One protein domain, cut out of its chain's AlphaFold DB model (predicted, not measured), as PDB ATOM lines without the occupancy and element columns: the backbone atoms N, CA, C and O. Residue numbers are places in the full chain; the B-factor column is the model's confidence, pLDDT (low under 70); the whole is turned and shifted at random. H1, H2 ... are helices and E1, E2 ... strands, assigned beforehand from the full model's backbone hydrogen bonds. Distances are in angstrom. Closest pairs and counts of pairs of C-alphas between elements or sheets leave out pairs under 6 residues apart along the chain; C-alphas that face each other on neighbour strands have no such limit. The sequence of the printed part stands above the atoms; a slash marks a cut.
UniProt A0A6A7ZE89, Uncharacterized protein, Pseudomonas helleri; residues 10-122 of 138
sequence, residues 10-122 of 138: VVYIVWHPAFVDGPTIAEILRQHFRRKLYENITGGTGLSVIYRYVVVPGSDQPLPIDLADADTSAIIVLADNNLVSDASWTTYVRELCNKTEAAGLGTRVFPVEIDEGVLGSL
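AT A GLANCE: This is residues 10 to 122 of the 138 residues of an uncharacterized protein of Pseudomonas helleri (UniProt A0A6A7ZE89). A strongly twisted sheet of four parallel strands makes the middle layer, with the long helix H1 over one face and the long helix H3 over the other. The small helices H2 and H4 sit together near the ends of E3 and E4, and residues 39 to 45, after H1, stick out freely. The printed part has 113 residues, with elements in the order E1 H1 E2 E3 H2 H3 E4 H4; the sheet's order is E2 E1 E3 E4. The class is mixed, helices and strands, and the whole is compact, with a radius of gyration of the C-alphas of 14.3 A and spans of 44 by 30 by 30 A.

HOW THE PARTS SIT: E1, residues 10 to 14, is an inner strand. H1, residues 22 to 38, is on the sheet at a height of 8.9 A, over E1 and along it at 10 degrees on the local plane; the closest C-alphas of the two are those of Ile 13 and Ala 26, 6.4 A apart. E2, residues 48 to 52, is an edge strand parallel to E1 at 22 degrees, with N 50 and O 11 2.8 A apart, within hydrogen-bond range. E3, residues 72 to 79, is parallel to E1 at 16 degrees, with N 12 and O 74 at 2.8 A. H2, residues 81 to 85, is not on the sheet. H3, residues 87 to 103, is on the face opposite to H1, at a height of 9.9 A. H2 and H3 only just touch, only at the corner by their link, with 3 pairs of C-alphas within 8 A; the closest are those of Val 84 and Thr 90, 5.8 A apart. E4, residues 107 to 113, is the other edge strand, parallel to E3 at 20 degrees, with N 110 and O 75 at 2.7 A. H3 lies over E3 and E4, along E4 at 27 degrees on the local plane; the C-alphas of Thr 100 and Thr 107 are the closest of H3 and E4, 5.4 A apart. H4, residues 118 to 121, only grazes the sheet and only just touches H2, with 3 pairs of C-alphas within 8 A; the closest are those of Asn 81 and Val 118, 6.6 A apart. H1 and H3 are apart. The units E1, H1, E2 and E3, H2 H3, E4 are strand-helix-strand units, two parallel neighbour strands joined through helices, each with a right-handed crossover. Every O i to N i+4 pair is within hydrogen-bond range in H2 and H3, 12 of 13 in H1, and H4 is too short for such a pair.

IN THESE COORDINATES: E1 begins at C-alpha 10, (-1.636, -28.569, 51.963), and measures 12.9 A. H1 measures 24.4 A, E2 13.0 A and E3 22.0 A. H2 is 6.0 A long; H3, 24.2 A long, begins at C-alpha 87, (7.063, -38.208, 28.928). E4 measures 19.6 A, and H4, 5.3 A long, ends at C-alpha 121, (11.250, -45.825, 35.932).

THE WHOLE: The two C-alphas farthest apart, those of Thr 42 and Ser 85, are 43.9 A apart. The printed part has no cut. The link from E2 to E3, residues 53 to 71, is long. The mean pLDDT of the printed part is 86.1; residues 35 to 46 and 122 are under 70.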
ATOM      1  N   VAL A  10      -0.898 -28.195  53.175       89.81
ATOM      2  CA  VAL A  10      -1.636 -28.569  51.963       89.81
ATOM      3  C   VAL A  10      -1.150 -29.930  51.479       89.81
ATOM      4  O   VAL A  10       0.049 -30.213  51.459       89.81
ATOM      5  N   VAL A  11      -2.089 -30.792  51.088       91.62
ATOM      6  CA  VAL A  11      -1.789 -32.091  50.484       91.62
ATOM      7  C   VAL A  11      -2.194 -32.064  49.019       91.62
ATOM      8  O   VAL A  11      -3.373 -31.939  48.699       91.62
ATOM      9  N   TYR A  12      -1.228 -32.215  48.123       94.81
ATOM     10  CA  TYR A  12      -1.484 -32.410  46.703       94.81
ATOM     11  C   TYR A  12      -1.537 -33.903  46.396       94.81
ATOM     12  O   TYR A  12      -0.693 -34.660  46.867       94.81
ATOM     13  N   ILE A  13      -2.509 -34.323  45.592       96.06
ATOM     14  CA  ILE A  13      -2.585 -35.684  45.054       96.06
ATOM     15  C   ILE A  13      -2.468 -35.582  43.539       96.06
ATOM     16  O   ILE A  13      -3.312 -34.958  42.892       96.06
ATOM     17  N   VAL A  14      -1.409 -36.172  42.998       97.00
ATOM     18  CA  VAL A  14      -1.059 -36.166  41.579       97.00
ATOM     19  C   VAL A  14      -1.293 -37.559  41.009       97.00
ATOM     20  O   VAL A  14      -0.817 -38.539  41.582       97.00
ATOM     21  N   TRP A  15      -1.996 -37.650  39.883       97.00
ATOM     22  CA  TRP A  15      -2.137 -38.891  39.119       97.00
ATOM     23  C   TRP A  15      -2.419 -38.593  37.646       97.00
ATOM     24  O   TRP A  15      -2.957 -37.536  37.320       97.00
ATOM     25  N   HIS A  16      -2.073 -39.527  36.764       96.69
ATOM     26  CA  HIS A  16      -2.323 -39.393  35.331       96.69
ATOM     27  C   HIS A  16      -3.828 -39.547  35.009       96.69
ATOM     28  O   HIS A  16      -4.464 -40.450  35.548       96.69
ATOM     29  N   PRO A  17      -4.440 -38.748  34.113       95.25
ATOM     30  CA  PRO A  17      -5.885 -38.795  33.843       95.25
ATOM     31  C   PRO A  17      -6.379 -40.132  33.274       95.25
ATOM     32  O   PRO A  17      -7.539 -40.481  33.468       95.25
ATOM     33  N   ALA A  18      -5.513 -40.884  32.589       95.56
ATOM     34  CA  ALA A  18      -5.828 -42.233  32.110       95.56
ATOM     35  C   ALA A  18      -5.758 -43.316  33.207       95.56
ATOM     36  O   ALA A  18      -6.176 -44.447  32.967       95.56
ATOM     37  N   PHE A  19      -5.264 -42.988  34.405       96.12
ATOM     38  CA  PHE A  19      -5.266 -43.912  35.533       96.12
ATOM     39  C   PHE A  19      -6.676 -44.017  36.133       96.12
ATOM     40  O   PHE A  19      -7.135 -43.126  36.853       96.12
ATOM     41  N   VAL A  20      -7.361 -45.124  35.832       95.44
ATOM     42  CA  VAL A  20      -8.785 -45.343  36.146       95.44
ATOM     43  C   VAL A  20      -9.078 -45.297  37.648       95.44
ATOM     44  O   VAL A  20     -10.074 -44.696  38.051       95.44
ATOM     45  N   ASP A  21      -8.206 -45.869  38.480       95.44
ATOM     46  CA  ASP A  21      -8.413 -45.916  39.935       95.44
ATOM     47  C   ASP A  21      -7.976 -44.628  40.651       95.44
ATOM     48  O   ASP A  21      -8.284 -44.428  41.831       95.44
ATOM     49  N   GLY A  22      -7.309 -43.714  39.937       94.94
ATOM     50  CA  GLY A  22      -6.786 -42.458  40.472       94.94
ATOM     51  C   GLY A  22      -7.825 -41.619  41.221       94.94
ATOM     52  O   GLY A  22      -7.587 -41.288  42.386       94.94
ATOM     53  N   PRO A  23      -9.006 -41.323  40.638       96.12
ATOM     54  CA  PRO A  23     -10.063 -40.578  41.323       96.12
ATOM     55  C   PRO A  23     -10.558 -41.255  42.608       96.12
ATOM     56  O   PRO A  23     -10.792 -40.577  43.612       96.12
ATOM     57  N   THR A  24     -10.690 -42.584  42.605       96.75
ATOM     58  CA  THR A  24     -11.160 -43.358  43.766       96.75
ATOM     59  C   THR A  24     -10.140 -43.313  44.901       96.75
ATOM     60  O   THR A  24     -10.493 -43.007  46.042       96.75
ATOM     61  N   ILE A  25      -8.862 -43.550  44.597       95.38
ATOM     62  CA  ILE A  25      -7.776 -43.486  45.584       95.38
ATOM     63  C   ILE A  25      -7.630 -42.059  46.128       95.38
ATOM     64  O   ILE A  25      -7.534 -41.869  47.344       95.38
ATOM     65  N   ALA A  26      -7.677 -41.045  45.258       94.00
ATOM     66  CA  ALA A  26      -7.604 -39.641  45.659       94.00
ATOM     67  C   ALA A  26      -8.745 -39.253  46.615       94.00
ATOM     68  O   ALA A  26      -8.512 -38.561  47.609       94.00
ATOM     69  N   GLU A  27      -9.962 -39.746  46.371       93.25
ATOM     70  CA  GLU A  27     -11.106 -39.523  47.255       93.25
ATOM     71  C   GLU A  27     -10.928 -40.201  48.620       93.25
ATOM     72  O   GLU A  27     -11.192 -39.575  49.650       93.25
ATOM     73  N   ILE A  28     -10.434 -41.443  48.655       93.12
ATOM     74  CA  ILE A  28     -10.138 -42.153  49.910       93.12
ATOM     75  C   ILE A  28      -9.102 -41.376  50.729       93.12
ATOM     76  O   ILE A  28      -9.309 -41.146  51.925       93.12
ATOM     77  N   LEU A  29      -8.021 -40.916  50.091       91.12
ATOM     78  CA  LEU A  29      -6.998 -40.090  50.734       91.12
ATOM     79  C   LEU A  29      -7.595 -38.777  51.253       91.12
ATOM     80  O   LEU A  29      -7.380 -38.425  52.415       91.12
ATOM     81  N   ARG A  30      -8.419 -38.084  50.453       88.50
ATOM     82  CA  ARG A  30      -9.101 -36.861  50.901       88.50
ATOM     83  C   ARG A  30      -9.951 -37.117  52.140       88.50
ATOM     84  O   ARG A  30      -9.873 -36.357  53.106       88.50
ATOM     85  N   GLN A  31     -10.773 -38.163  52.127       88.00
ATOM     86  CA  GLN A  31     -11.628 -38.509  53.261       88.00
ATOM     87  C   GLN A  31     -10.808 -38.868  54.498       88.00
ATOM     88  O   GLN A  31     -11.154 -38.430  55.595       88.00
ATOM     89  N   HIS A  32      -9.716 -39.613  54.325       85.75
ATOM     90  CA  HIS A  32      -8.808 -39.981  55.406       85.75
ATOM     91  C   HIS A  32      -8.247 -38.747  56.111       85.75
ATOM     92  O   HIS A  32      -8.356 -38.615  57.333       85.75
ATOM     93  N   PHE A  33      -7.683 -37.828  55.330       81.31
ATOM     94  CA  PHE A  33      -7.054 -36.634  55.862       81.31
ATOM     95  C   PHE A  33      -8.060 -35.667  56.486       81.31
ATOM     96  O   PHE A  33      -7.788 -35.096  57.537       81.31
ATOM     97  N   ARG A  34      -9.258 -35.530  55.907       73.75
ATOM     98  CA  ARG A  34     -10.315 -34.714  56.517       73.75
ATOM     99  C   ARG A  34     -10.795 -35.330  57.833       73.75
ATOM    100  O   ARG A  34     -10.760 -34.659  58.857       73.75
ATOM    101  N   ARG A  35     -11.188 -36.609  57.851       65.69
ATOM    102  CA  ARG A  35     -11.787 -37.241  59.045       65.69
ATOM    103  C   ARG A  35     -10.875 -37.209  60.275       65.69
ATOM    104  O   ARG A  35     -11.352 -36.875  61.348       65.69
ATOM    105  N   LYS A  36      -9.581 -37.515  60.133       59.06
ATOM    106  CA  LYS A  36      -8.669 -37.633  61.289       59.06
ATOM    107  C   LYS A  36      -8.190 -36.301  61.876       59.06
ATOM    108  O   LYS A  36      -7.791 -36.261  63.036       59.06
ATOM    109  N   LEU A  37      -8.181 -35.226  61.087       54.47
ATOM    110  CA  LEU A  37      -7.634 -33.934  61.521       54.47
ATOM    111  C   LEU A  37      -8.708 -33.001  62.096       54.47
ATOM    112  O   LEU A  37      -8.396 -32.209  62.981       54.47
ATOM    113  N   TYR A  38      -9.976 -33.125  61.684       50.34
ATOM    114  CA  TYR A  38     -11.057 -32.306  62.255       50.34
ATOM    115  C   TYR A  38     -11.428 -32.674  63.700       50.34
ATOM    116  O   TYR A  38     -12.004 -31.837  64.386       50.34
ATOM    117  N   GLU A  39     -11.065 -33.861  64.197       50.59
ATOM    118  CA  GLU A  39     -11.247 -34.194  65.620       50.59
ATOM    119  C   GLU A  39     -10.285 -33.420  66.540       50.59
ATOM    120  O   GLU A  39     -10.601 -33.219  67.709       50.59
ATOM    121  N   ASN A  40      -9.139 -32.941  66.030       49.25
ATOM    122  CA  ASN A  40      -8.028 -32.466  66.868       49.25
ATOM    123  C   ASN A  40      -7.591 -31.006  66.630       49.25
ATOM    124  O   ASN A  40      -6.659 -30.548  67.287       49.25
ATOM    125  N   ILE A  41      -8.218 -30.258  65.711       52.03
ATOM    126  CA  ILE A  41      -7.796 -28.881  65.380       52.03
ATOM    127  C   ILE A  41      -8.898 -27.878  65.742       52.03
ATOM    128  O   ILE A  41      -9.774 -27.553  64.942       52.03
ATOM    129  N   THR A  42      -8.820 -27.328  66.954       47.16
ATOM    130  CA  THR A  42      -9.697 -26.270  67.497       47.16
ATOM    131  C   THR A  42      -9.370 -24.872  66.924       47.16
ATOM    132  O   THR A  42      -9.370 -23.884  67.651       47.16
ATOM    133  N   GLY A  43      -9.038 -24.773  65.628       49.62
ATOM    134  CA  GLY A  43      -8.374 -23.590  65.046       49.62
ATOM    135  C   GLY A  43      -8.723 -23.223  63.597       49.62
ATOM    136  O   GLY A  43      -8.013 -22.436  62.986       49.62
ATOM    137  N   GLY A  44      -9.804 -23.763  63.027       46.28
ATOM    138  CA  GLY A  44     -10.496 -23.146  61.882       46.28
ATOM    139  C   GLY A  44      -9.882 -23.256  60.477       46.28
ATOM    140  O   GLY A  44     -10.613 -23.033  59.515       46.28
ATOM    141  N   THR A  45      -8.624 -23.655  60.289       54.44
ATOM    142  CA  THR A  45      -8.064 -23.871  58.940       54.44
ATOM    143  C   THR A  45      -7.962 -25.366  58.653       54.44
ATOM    144  O   THR A  45      -7.016 -26.057  59.017       54.44
ATOM    145  N   GLY A  46      -9.022 -25.916  58.056       59.84
ATOM    146  CA  GLY A  46      -9.037 -27.317  57.643       59.84
ATOM    147  C   GLY A  46      -7.899 -27.631  56.668       59.84
ATOM    148  O   GLY A  46      -7.506 -26.784  55.872       59.84
ATOM    149  N   LEU A  47      -7.396 -28.864  56.712       72.44
ATOM    150  CA  LEU A  47      -6.411 -29.343  55.749       72.44
ATOM    151  C   LEU A  47      -6.976 -29.271  54.321       72.44
ATOM    152  O   LEU A  47      -7.994 -29.904  54.015       72.44
ATOM    153  N   SER A  48      -6.285 -28.550  53.444       82.69
ATOM    154  CA  SER A  48      -6.631 -28.483  52.025       82.69
ATOM    155  C   SER A  48      -6.018 -29.667  51.287       82.69
ATOM    156  O   SER A  48      -4.800 -29.829  51.259       82.69
ATOM    157  N   VAL A  49      -6.869 -30.489  50.675       88.81
ATOM    158  CA  VAL A  49      -6.446 -31.554  49.759       88.81
ATOM    159  C   VAL A  49      -6.777 -31.113  48.344       88.81
ATOM    160  O   VAL A  49      -7.939 -30.842  48.037       88.81
ATOM    161  N   ILE A  50      -5.761 -31.027  47.493       92.00
ATOM    162  CA  ILE A  50      -5.859 -30.478  46.145       92.00
ATOM    163  C   ILE A  50      -5.463 -31.553  45.135       92.00
ATOM    164  O   ILE A  50      -4.434 -32.208  45.264       92.00
ATOM    165  N   TYR A  51      -6.276 -31.724  44.099       94.75
ATOM    166  CA  TYR A  51      -6.029 -32.711  43.053       94.75
ATOM    167  C   TYR A  51      -5.238 -32.113  41.880       94.75
ATOM    168  O   TYR A  51      -5.401 -30.940  41.518       94.75
ATOM    169  N   ARG A  52      -4.372 -32.929  41.277       95.25
ATOM    170  CA  ARG A  52      -3.527 -32.596  40.122       95.25
ATOM    171  C   ARG A  52      -3.559 -33.753  39.123       95.25
ATOM    172  O   ARG A  52      -2.702 -34.627  39.136       95.25
ATOM    173  N   TYR A  53      -4.591 -33.744  38.284       92.44
ATOM    174  CA  TYR A  53      -4.848 -34.789  37.284       92.44
ATOM    175  C   TYR A  53      -5.319 -34.250  35.927       92.44
ATOM    176  O   TYR A  53      -5.380 -34.984  34.948       92.44
ATOM    177  N   VAL A  54      -5.678 -32.964  35.868       90.25
ATOM    178  CA  VAL A  54      -6.184 -32.308  34.660       90.25
ATOM    179  C   VAL A  54      -5.034 -31.603  33.963       90.25
ATOM    180  O   VAL A  54      -4.328 -30.808  34.584       90.25
ATOM    181  N   VAL A  55      -4.889 -31.884  32.673       89.88
ATOM    182  CA  VAL A  55      -3.952 -31.204  31.780       89.88
ATOM    183  C   VAL A  55      -4.486 -29.811  31.435       89.88
ATOM    184  O   VAL A  55      -5.683 -29.633  31.197       89.88
ATOM    185  N   VAL A  56      -3.610 -28.807  31.433       85.00
ATOM    186  CA  VAL A  56      -3.989 -27.430  31.080       85.00
ATOM    187  C   VAL A  56      -4.303 -27.355  29.577       85.00
ATOM    188  O   VAL A  56      -3.528 -27.883  28.784       85.00
ATOM    189  N   PRO A  57      -5.390 -26.687  29.138       84.62
ATOM    190  CA  PRO A  57      -5.656 -26.499  27.712       84.62
ATOM    191  C   PRO A  57      -4.459 -25.866  26.985       84.62
ATOM    192  O   PRO A  57      -4.011 -24.784  27.357       84.62
ATOM    193  N   GLY A  58      -3.947 -26.538  25.949       84.38
ATOM    194  CA  GLY A  58      -2.757 -26.098  25.208       84.38
ATOM    195  C   GLY A  58      -1.413 -26.497  25.835       84.38
ATOM    196  O   GLY A  58      -0.375 -26.015  25.390       84.38
ATOM    197  N   SER A  59      -1.423 -27.361  26.850       85.81
ATOM    198  CA  SER A  59      -0.250 -28.014  27.436       85.81
ATOM    199  C   SER A  59      -0.450 -29.531  27.433       85.81
ATOM    200  O   SER A  59      -1.576 -29.995  27.293       85.81
ATOM    201  N   ASP A  60       0.627 -30.283  27.650       85.12
ATOM    202  CA  ASP A  60       0.597 -31.732  27.905       85.12
ATOM    203  C   ASP A  60       0.830 -32.052  29.394       85.12
ATOM    204  O   ASP A  60       0.982 -33.206  29.787       85.12
ATOM    205  N   GLN A  61       0.888 -31.020  30.242       86.81
ATOM    206  CA  GLN A  61       1.149 -31.138  31.672       86.81
ATOM    207  C   GLN A  61       0.004 -30.568  32.519       86.81
ATOM    208  O   GLN A  61      -0.744 -29.681  32.082       86.81
ATOM    209  N   PRO A  62      -0.148 -31.058  33.762       89.81
ATOM    210  CA  PRO A  62      -1.061 -30.455  34.716       89.81
ATOM    211  C   PRO A  62      -0.564 -29.082  35.185       89.81
ATOM    212  O   PRO A  62       0.601 -28.719  35.020       89.81
ATOM    213  N   LEU A  63      -1.459 -28.320  35.821       88.75
ATOM    214  CA  LEU A  63      -1.108 -27.018  36.387       88.75
ATOM    215  C   LEU A  63       0.067 -27.160  37.382       88.75
ATOM    216  O   LEU A  63       0.021 -28.042  38.256       88.75
ATOM    217  N   PRO A  64       1.092 -26.290  37.305       90.75
ATOM    218  CA  PRO A  64       2.169 -26.264  38.283       90.75
ATOM    219  C   PRO A  64       1.646 -26.145  39.721       90.75
ATOM    220  O   PRO A  64       0.595 -25.555  39.985       90.75
ATOM    221  N   ILE A  65       2.377 -26.735  40.663       91.38
ATOM    222  CA  ILE A  65       2.134 -26.539  42.093       91.38
ATOM    223  C   ILE A  65       3.025 -25.387  42.554       91.38
ATOM    224  O   ILE A  65       4.247 -25.469  42.410       91.38
ATOM    225  N   ASP A  66       2.414 -24.336  43.096       88.69
ATOM    226  CA  ASP A  66       3.137 -23.287  43.807       88.69
ATOM    227  C   ASP A  66       3.434 -23.771  45.231       88.69
ATOM    228  O   ASP A  66       2.525 -24.055  46.010       88.69
ATOM    229  N   LEU A  67       4.718 -23.920  45.562       86.12
ATOM    230  CA  LEU A  67       5.144 -24.400  46.878       86.12
ATOM    231  C   LEU A  67       5.065 -23.304  47.957       86.12
ATOM    232  O   LEU A  67       5.233 -23.614  49.135       86.12
ATOM    233  N   ALA A  68       4.822 -22.042  47.582       84.75
ATOM    234  CA  ALA A  68       4.714 -20.912  48.507       84.75
ATOM    235  C   ALA A  68       3.303 -20.724  49.098       84.75
ATOM    236  O   ALA A  68       3.141 -19.964  50.058       84.75
ATOM    237  N   ASP A  69       2.303 -21.437  48.566       81.56
ATOM    238  CA  ASP A  69       0.889 -21.344  48.963       81.56
ATOM    239  C   ASP A  69       0.599 -21.880  50.377       81.56
ATOM    240  O   ASP A  69      -0.511 -21.714  50.883       81.56
ATOM    241  N   ALA A  70       1.567 -22.525  51.034       84.88
ATOM    242  CA  ALA A  70       1.415 -23.109  52.364       84.88
ATOM    243  C   ALA A  70       2.715 -23.034  53.174       84.88
ATOM    244  O   ALA A  70       3.803 -22.947  52.607       84.88
ATOM    245  N   ASP A  71       2.617 -23.128  54.506       84.56
ATOM    246  CA  ASP A  71       3.811 -23.319  55.346       84.56
ATOM    247  C   ASP A  71       4.455 -24.690  55.098       84.56
ATOM    248  O   ASP A  71       5.678 -24.826  55.130       84.56
ATOM    249  N   THR A  72       3.629 -25.715  54.861       87.50
ATOM    250  CA  THR A  72       4.059 -27.079  54.545       87.50
ATOM    251  C   THR A  72       3.234 -27.656  53.396       87.50
ATOM    252  O   THR A  72       2.009 -27.525  53.373       87.50
ATOM    253  N   SER A  73       3.889 -28.360  52.470       91.38
ATOM    254  CA  SER A  73       3.228 -29.051  51.358       91.38
ATOM    255  C   SER A  73       3.665 -30.514  51.256       91.38
ATOM    256  O   SER A  73       4.845 -30.833  51.117       91.38
ATOM    257  N   ALA A  74       2.703 -31.433  51.289       91.94
ATOM    258  CA  ALA A  74       2.937 -32.845  50.998       91.94
ATOM    259  C   ALA A  74       2.354 -33.175  49.627       91.94
ATOM    260  O   ALA A  74       1.182 -32.913  49.376       91.94
ATOM    261  N   ILE A  75       3.153 -33.751  48.736       94.94
ATOM    262  CA  ILE A  75       2.709 -34.066  47.380       94.94
ATOM    263  C   ILE A  75       2.769 -35.572  47.179       94.94
ATOM    264  O   ILE A  75       3.844 -36.149  47.072       94.94
ATOM    265  N   ILE A  76       1.607 -36.207  47.143       95.81
ATOM    266  CA  ILE A  76       1.452 -37.637  46.911       95.81
ATOM    267  C   ILE A  76       1.344 -37.857  45.406       95.81
ATOM    268  O   ILE A  76       0.428 -37.333  44.776       95.81
ATOM    269  N   VAL A  77       2.262 -38.631  44.833       96.75
ATOM    270  CA  VAL A  77       2.225 -39.007  43.412       96.75
ATOM    271  C   VAL A  77       1.807 -40.465  43.324       96.75
ATOM    272  O   VAL A  77       2.552 -41.333  43.769       96.75
ATOM    273  N   LEU A  78       0.626 -40.733  42.766       96.69
ATOM    274  CA  LEU A  78       0.174 -42.091  42.466       96.69
ATOM    275  C   LEU A  78       0.860 -42.526  41.170       96.69
ATOM    276  O   LEU A  78       0.453 -42.123  40.081       96.69
ATOM    277  N   ALA A  79       1.956 -43.267  41.305       94.44
ATOM    278  CA  ALA A  79       2.749 -43.734  40.183       94.44
ATOM    279  C   ALA A  79       2.151 -45.038  39.652       94.44
ATOM    280  O   ALA A  79       2.245 -46.078  40.305       94.44
ATOM    281  N   ASP A  80       1.555 -44.963  38.468       94.81
ATOM    282  CA  ASP A  80       1.044 -46.093  37.698       94.81
ATOM    283  C   ASP A  80       1.739 -46.160  36.328       94.81
ATOM    284  O   ASP A  80       2.507 -45.268  35.945       94.81
ATOM    285  N   ASN A  81       1.448 -47.208  35.561       94.56
ATOM    286  CA  ASN A  81       1.998 -47.400  34.223       94.56
ATOM    287  C   ASN A  81       1.659 -46.254  33.258       94.56
ATOM    288  O   ASN A  81       2.488 -45.924  32.406       94.56
ATOM    289  N   ASN A  82       0.484 -45.624  33.381       95.62
ATOM    290  CA  ASN A  82       0.117 -44.504  32.514       95.62
ATOM    291  C   ASN A  82       0.992 -43.275  32.788       95.62
ATOM    292  O   ASN A  82       1.502 -42.670  31.849       95.62
ATOM    293  N   LEU A  83       1.213 -42.936  34.061       95.25
ATOM    294  CA  LEU A  83       2.048 -41.802  34.449       95.25
ATOM    295  C   LEU A  83       3.492 -41.981  33.980       95.25
ATOM    296  O   LEU A  83       4.081 -41.040  33.450       95.25
ATOM    297  N   VAL A  84       4.074 -43.166  34.189       93.69
ATOM    298  CA  VAL A  84       5.496 -43.391  33.878       93.69
ATOM    299  C   VAL A  84       5.778 -43.588  32.392       93.69
ATOM    300  O   VAL A  84       6.899 -43.342  31.948       93.69
ATOM    301  N   SER A  85       4.770 -43.998  31.621       93.50
ATOM    302  CA  SER A  85       4.877 -44.129  30.164       93.50
ATOM    303  C   SER A  85       4.673 -42.800  29.432       93.50
ATOM    304  O   SER A  85       4.967 -42.711  28.240       93.50
ATOM    305  N   ASP A  86       4.196 -41.761  30.122       94.25
ATOM    306  CA  ASP A  86       3.988 -40.431  29.561       94.25
ATOM    307  C   ASP A  86       5.180 -39.499  29.871       94.25
ATOM    308  O   ASP A  86       5.489 -39.154  31.018       94.25
ATOM    309  N   ALA A  87       5.878 -39.060  28.819       93.38
ATOM    310  CA  ALA A  87       7.063 -38.208  28.928       93.38
ATOM    311  C   ALA A  87       6.771 -36.834  29.563       93.38
ATOM    312  O   ALA A  87       7.607 -36.291  30.295       93.38
ATOM    313  N   SER A  88       5.591 -36.270  29.313       94.06
ATOM    314  CA  SER A  88       5.185 -34.976  29.859       94.06
ATOM    315  C   SER A  88       4.930 -35.083  31.359       94.06
ATOM    316  O   SER A  88       5.393 -34.230  32.122       94.06
ATOM    317  N   TRP A  89       4.291 -36.168  31.798       94.44
ATOM    318  CA  TRP A  89       4.021 -36.432  33.213       94.44
ATOM    319  C   TRP A  89       5.266 -36.824  34.005       94.44
ATOM    320  O   TRP A  89       5.478 -36.319  35.109       94.44
ATOM    321  N   THR A  90       6.139 -37.659  33.442       94.06
ATOM    322  CA  THR A  90       7.435 -37.972  34.070       94.06
ATOM    323  C   THR A  90       8.316 -36.729  34.203       94.06
ATOM    324  O   THR A  90       8.942 -36.529  35.248       94.06
ATOM    325  N   THR A  91       8.322 -35.850  33.195       93.69
ATOM    326  CA  THR A  91       9.011 -34.550  33.263       93.69
ATOM    327  C   THR A  91       8.421 -33.673  34.364       93.69
ATOM    328  O   THR A  91       9.168 -33.165  35.198       93.69
ATOM    329  N   TYR A  92       7.091 -33.570  34.436       94.12
ATOM    330  CA  TYR A  92       6.398 -32.822  35.486       94.12
ATOM    331  C   TYR A  92       6.773 -33.309  36.896       94.12
ATOM    332  O   TYR A  92       7.144 -32.509  37.756       94.12
ATOM    333  N   VAL A  93       6.732 -34.625  37.140       94.06
ATOM    334  CA  VAL A  93       7.075 -35.205  38.451       94.06
ATOM    335  C   VAL A  93       8.548 -34.980  38.793       94.06
ATOM    336  O   VAL A  93       8.867 -34.664  39.942       94.06
ATOM    337  N   ARG A  94       9.454 -35.081  37.815       92.62
ATOM    338  CA  ARG A  94      10.885 -34.811  38.021       92.62
ATOM    339  C   ARG A  94      11.139 -33.353  38.391       92.62
ATOM    340  O   ARG A  94      11.869 -33.081  39.341       92.62
ATOM    341  N   GLU A  95      10.521 -32.415  37.677       92.25
ATOM    342  CA  GLU A  95      10.608 -30.993  38.012       92.25
ATOM    343  C   GLU A  95      10.061 -30.702  39.405       92.25
ATOM    344  O   GLU A  95      10.636 -29.894  40.137       92.25
ATOM    345  N   LEU A  96       8.971 -31.368  39.784       92.50
ATOM    346  CA  LEU A  96       8.396 -31.236  41.110       92.50
ATOM    347  C   LEU A  96       9.379 -31.709  42.181       92.50
ATOM    348  O   LEU A  96       9.643 -30.958  43.114       92.50
ATOM    349  N   CYS A  97       9.990 -32.885  42.010       91.50
ATOM    350  CA  CYS A  97      11.023 -33.383  42.921       91.50
ATOM    351  C   CYS A  97      12.154 -32.357  43.084       91.50
ATOM    352  O   CYS A  97      12.415 -31.924  44.206       91.50
ATOM    353  N   ASN A  98      12.718 -31.869  41.973       91.06
ATOM    354  CA  ASN A  98      13.790 -30.868  41.981       91.06
ATOM    355  C   ASN A  98      13.384 -29.581  42.723       91.06
ATOM    356  O   ASN A  98      14.149 -29.054  43.532       91.06
ATOM    357  N   LYS A  99      12.165 -29.078  42.479       90.94
ATOM    358  CA  LYS A  99      11.630 -27.888  43.163       90.94
ATOM    359  C   LYS A  99      11.479 -28.125  44.665       90.94
ATOM    360  O   LYS A  99      11.848 -27.258  45.451       90.94
ATOM    361  N   THR A 100      10.971 -29.290  45.072       90.44
ATOM    362  CA  THR A 100      10.801 -29.618  46.497       90.44
ATOM    363  C   THR A 100      12.129 -29.798  47.225       90.44
ATOM    364  O   THR A 100      12.270 -29.326  48.348       90.44
ATOM    365  N   GLU A 101      13.130 -30.399  46.578       87.62
ATOM    366  CA  GLU A 101      14.476 -30.533  47.141       87.62
ATOM    367  C   GLU A 101      15.128 -29.162  47.362       87.62
ATOM    368  O   GLU A 101      15.697 -28.915  48.427       87.62
ATOM    369  N   ALA A 102      14.977 -28.243  46.402       86.69
ATOM    370  CA  ALA A 102      15.467 -26.872  46.521       86.69
ATOM    371  C   ALA A 102      14.725 -26.051  47.595       86.69
ATOM    372  O   ALA A 102      15.325 -25.184  48.226       86.69
ATOM    373  N   ALA A 103      13.436 -26.328  47.825       84.62
ATOM    374  CA  ALA A 103      12.608 -25.637  48.816       84.62
ATOM    375  C   ALA A 103      12.882 -26.070  50.274       84.62
ATOM    376  O   ALA A 103      12.407 -25.431  51.215       84.62
ATOM    377  N   GLY A 104      13.653 -27.142  50.487       81.31
ATOM    378  CA  GLY A 104      13.994 -27.649  51.814       81.31
ATOM    379  C   GLY A 104      12.906 -28.535  52.435       81.31
ATOM    380  O   GLY A 104      12.095 -29.153  51.756       81.31
ATOM    381  N   LEU A 105      12.904 -28.662  53.766       77.19
ATOM    382  CA  LEU A 105      12.121 -29.703  54.457       77.19
ATOM    383  C   LEU A 105      10.607 -29.441  54.513       77.19
ATOM    384  O   LEU A 105       9.864 -30.373  54.814       77.19
ATOM    385  N   GLY A 106      10.167 -28.209  54.241       83.62
ATOM    386  CA  GLY A 106       8.756 -27.811  54.306       83.62
ATOM    387  C   GLY A 106       7.905 -28.361  53.162       83.62
ATOM    388  O   GLY A 106       6.687 -28.414  53.281       83.62
ATOM    389  N   THR A 107       8.515 -28.818  52.067       89.88
ATOM    390  CA  THR A 107       7.774 -29.426  50.960       89.88
ATOM    391  C   THR A 107       8.411 -30.734  50.528       89.88
ATOM    392  O   THR A 107       9.623 -30.795  50.340       89.88
ATOM    393  N   ARG A 108       7.613 -31.794  50.348       91.62
ATOM    394  CA  ARG A 108       8.127 -33.095  49.893       91.62
ATOM    395  C   ARG A 108       7.194 -33.823  48.941       91.62
ATOM    396  O   ARG A 108       5.980 -33.835  49.135       91.62
ATOM    397  N   VAL A 109       7.807 -34.509  47.978       93.56
ATOM    398  CA  VAL A 109       7.153 -35.512  47.134       93.56
ATOM    399  C   VAL A 109       7.215 -36.885  47.811       93.56
ATOM    400  O   VAL A 109       8.270 -37.333  48.262       93.56
ATOM    401  N   PHE A 110       6.068 -37.552  47.862       93.31
ATOM    402  CA  PHE A 110       5.866 -38.911  48.343       93.31
ATOM    403  C   PHE A 110       5.336 -39.754  47.180       93.31
ATOM    404  O   PHE A 110       4.127 -39.756  46.928       93.31
ATOM    405  N   PRO A 111       6.214 -40.438  46.431       92.38
ATOM    406  CA  PRO A 111       5.761 -41.355  45.400       92.38
ATOM    407  C   PRO A 111       5.110 -42.584  46.047       92.38
ATOM    408  O   PRO A 111       5.646 -43.155  46.999       92.38
ATOM    409  N   VAL A 112       3.954 -42.980  45.529       93.75
ATOM    410  CA  VAL A 112       3.223 -44.187  45.913       93.75
ATOM    411  C   VAL A 112       3.178 -45.084  44.693       93.75
ATOM    412  O   VAL A 112       2.579 -44.730  43.680       93.75
ATOM    413  N   GLU A 113       3.845 -46.225  44.793       92.19
ATOM    414  CA  GLU A 113       3.822 -47.255  43.764       92.19
ATOM    415  C   GLU A 113       2.437 -47.901  43.718       92.19
ATOM    416  O   GLU A 113       1.981 -48.457  44.718       92.19
ATOM    417  N   ILE A 114       1.757 -47.778  42.579       92.94
ATOM    418  CA  ILE A 114       0.488 -48.463  42.315       92.94
ATOM    419  C   ILE A 114       0.756 -49.768  41.573       92.94
ATOM    420  O   ILE A 114       0.280 -50.822  41.988       92.94
ATOM    421  N   ASP A 115       1.549 -49.685  40.506       89.44
ATOM    422  CA  ASP A 115       1.963 -50.823  39.692       89.44
ATOM    423  C   ASP A 115       3.387 -51.254  40.058       89.44
ATOM    424  O   ASP A 115       4.263 -50.428  40.302       89.44
ATOM    425  N   GLU A 116       3.646 -52.557  40.084       87.62
ATOM    426  CA  GLU A 116       4.948 -53.081  40.499       87.62
ATOM    427  C   GLU A 116       6.099 -52.560  39.618       87.62
ATOM    428  O   GLU A 116       6.076 -52.669  38.391       87.62
ATOM    429  N   GLY A 117       7.141 -52.019  40.253       81.81
ATOM    430  CA  GLY A 117       8.389 -51.619  39.606       81.81
ATOM    431  C   GLY A 117       8.362 -50.243  38.937       81.81
ATOM    432  O   GLY A 117       9.404 -49.794  38.440       81.81
ATOM    433  N   VAL A 118       7.228 -49.531  38.932       85.62
ATOM    434  CA  VAL A 118       7.133 -48.247  38.225       85.62
ATOM    435  C   VAL A 118       7.960 -47.141  38.877       85.62
ATOM    436  O   VAL A 118       8.422 -46.235  38.178       85.62
ATOM    437  N   LEU A 119       8.264 -47.214  40.178       81.12
ATOM    438  CA  LEU A 119       9.102 -46.190  40.819       81.12
ATOM    439  C   LEU A 119      10.546 -46.196  40.312       81.12
ATOM    440  O   LEU A 119      11.189 -45.144  40.271       81.12
ATOM    441  N   GLY A 120      11.048 -47.353  39.872       75.81
ATOM    442  CA  GLY A 120      12.364 -47.453  39.238       75.81
ATOM    443  C   GLY A 120      12.447 -46.634  37.946       75.81
ATOM    444  O   GLY A 120      13.482 -46.028  37.666       75.81
ATOM    445  N   SER A 121      11.338 -46.548  37.207       74.44
ATOM    446  CA  SER A 121      11.250 -45.825  35.932       74.44
ATOM    447  C   SER A 121      11.141 -44.302  36.091       74.44
ATOM    448  O   SER A 121      11.651 -43.558  35.255       74.44
ATOM    449  N   LEU A 122      10.589 -43.820  37.215       66.00
ATOM    450  CA  LEU A 122      10.560 -42.389  37.556       66.00
ATOM    451  C   LEU A 122      11.945 -41.818  37.891       66.00
ATOM    452  O   LEU A 122      12.117 -40.600  37.939       66.00
TER     453      LEU A 122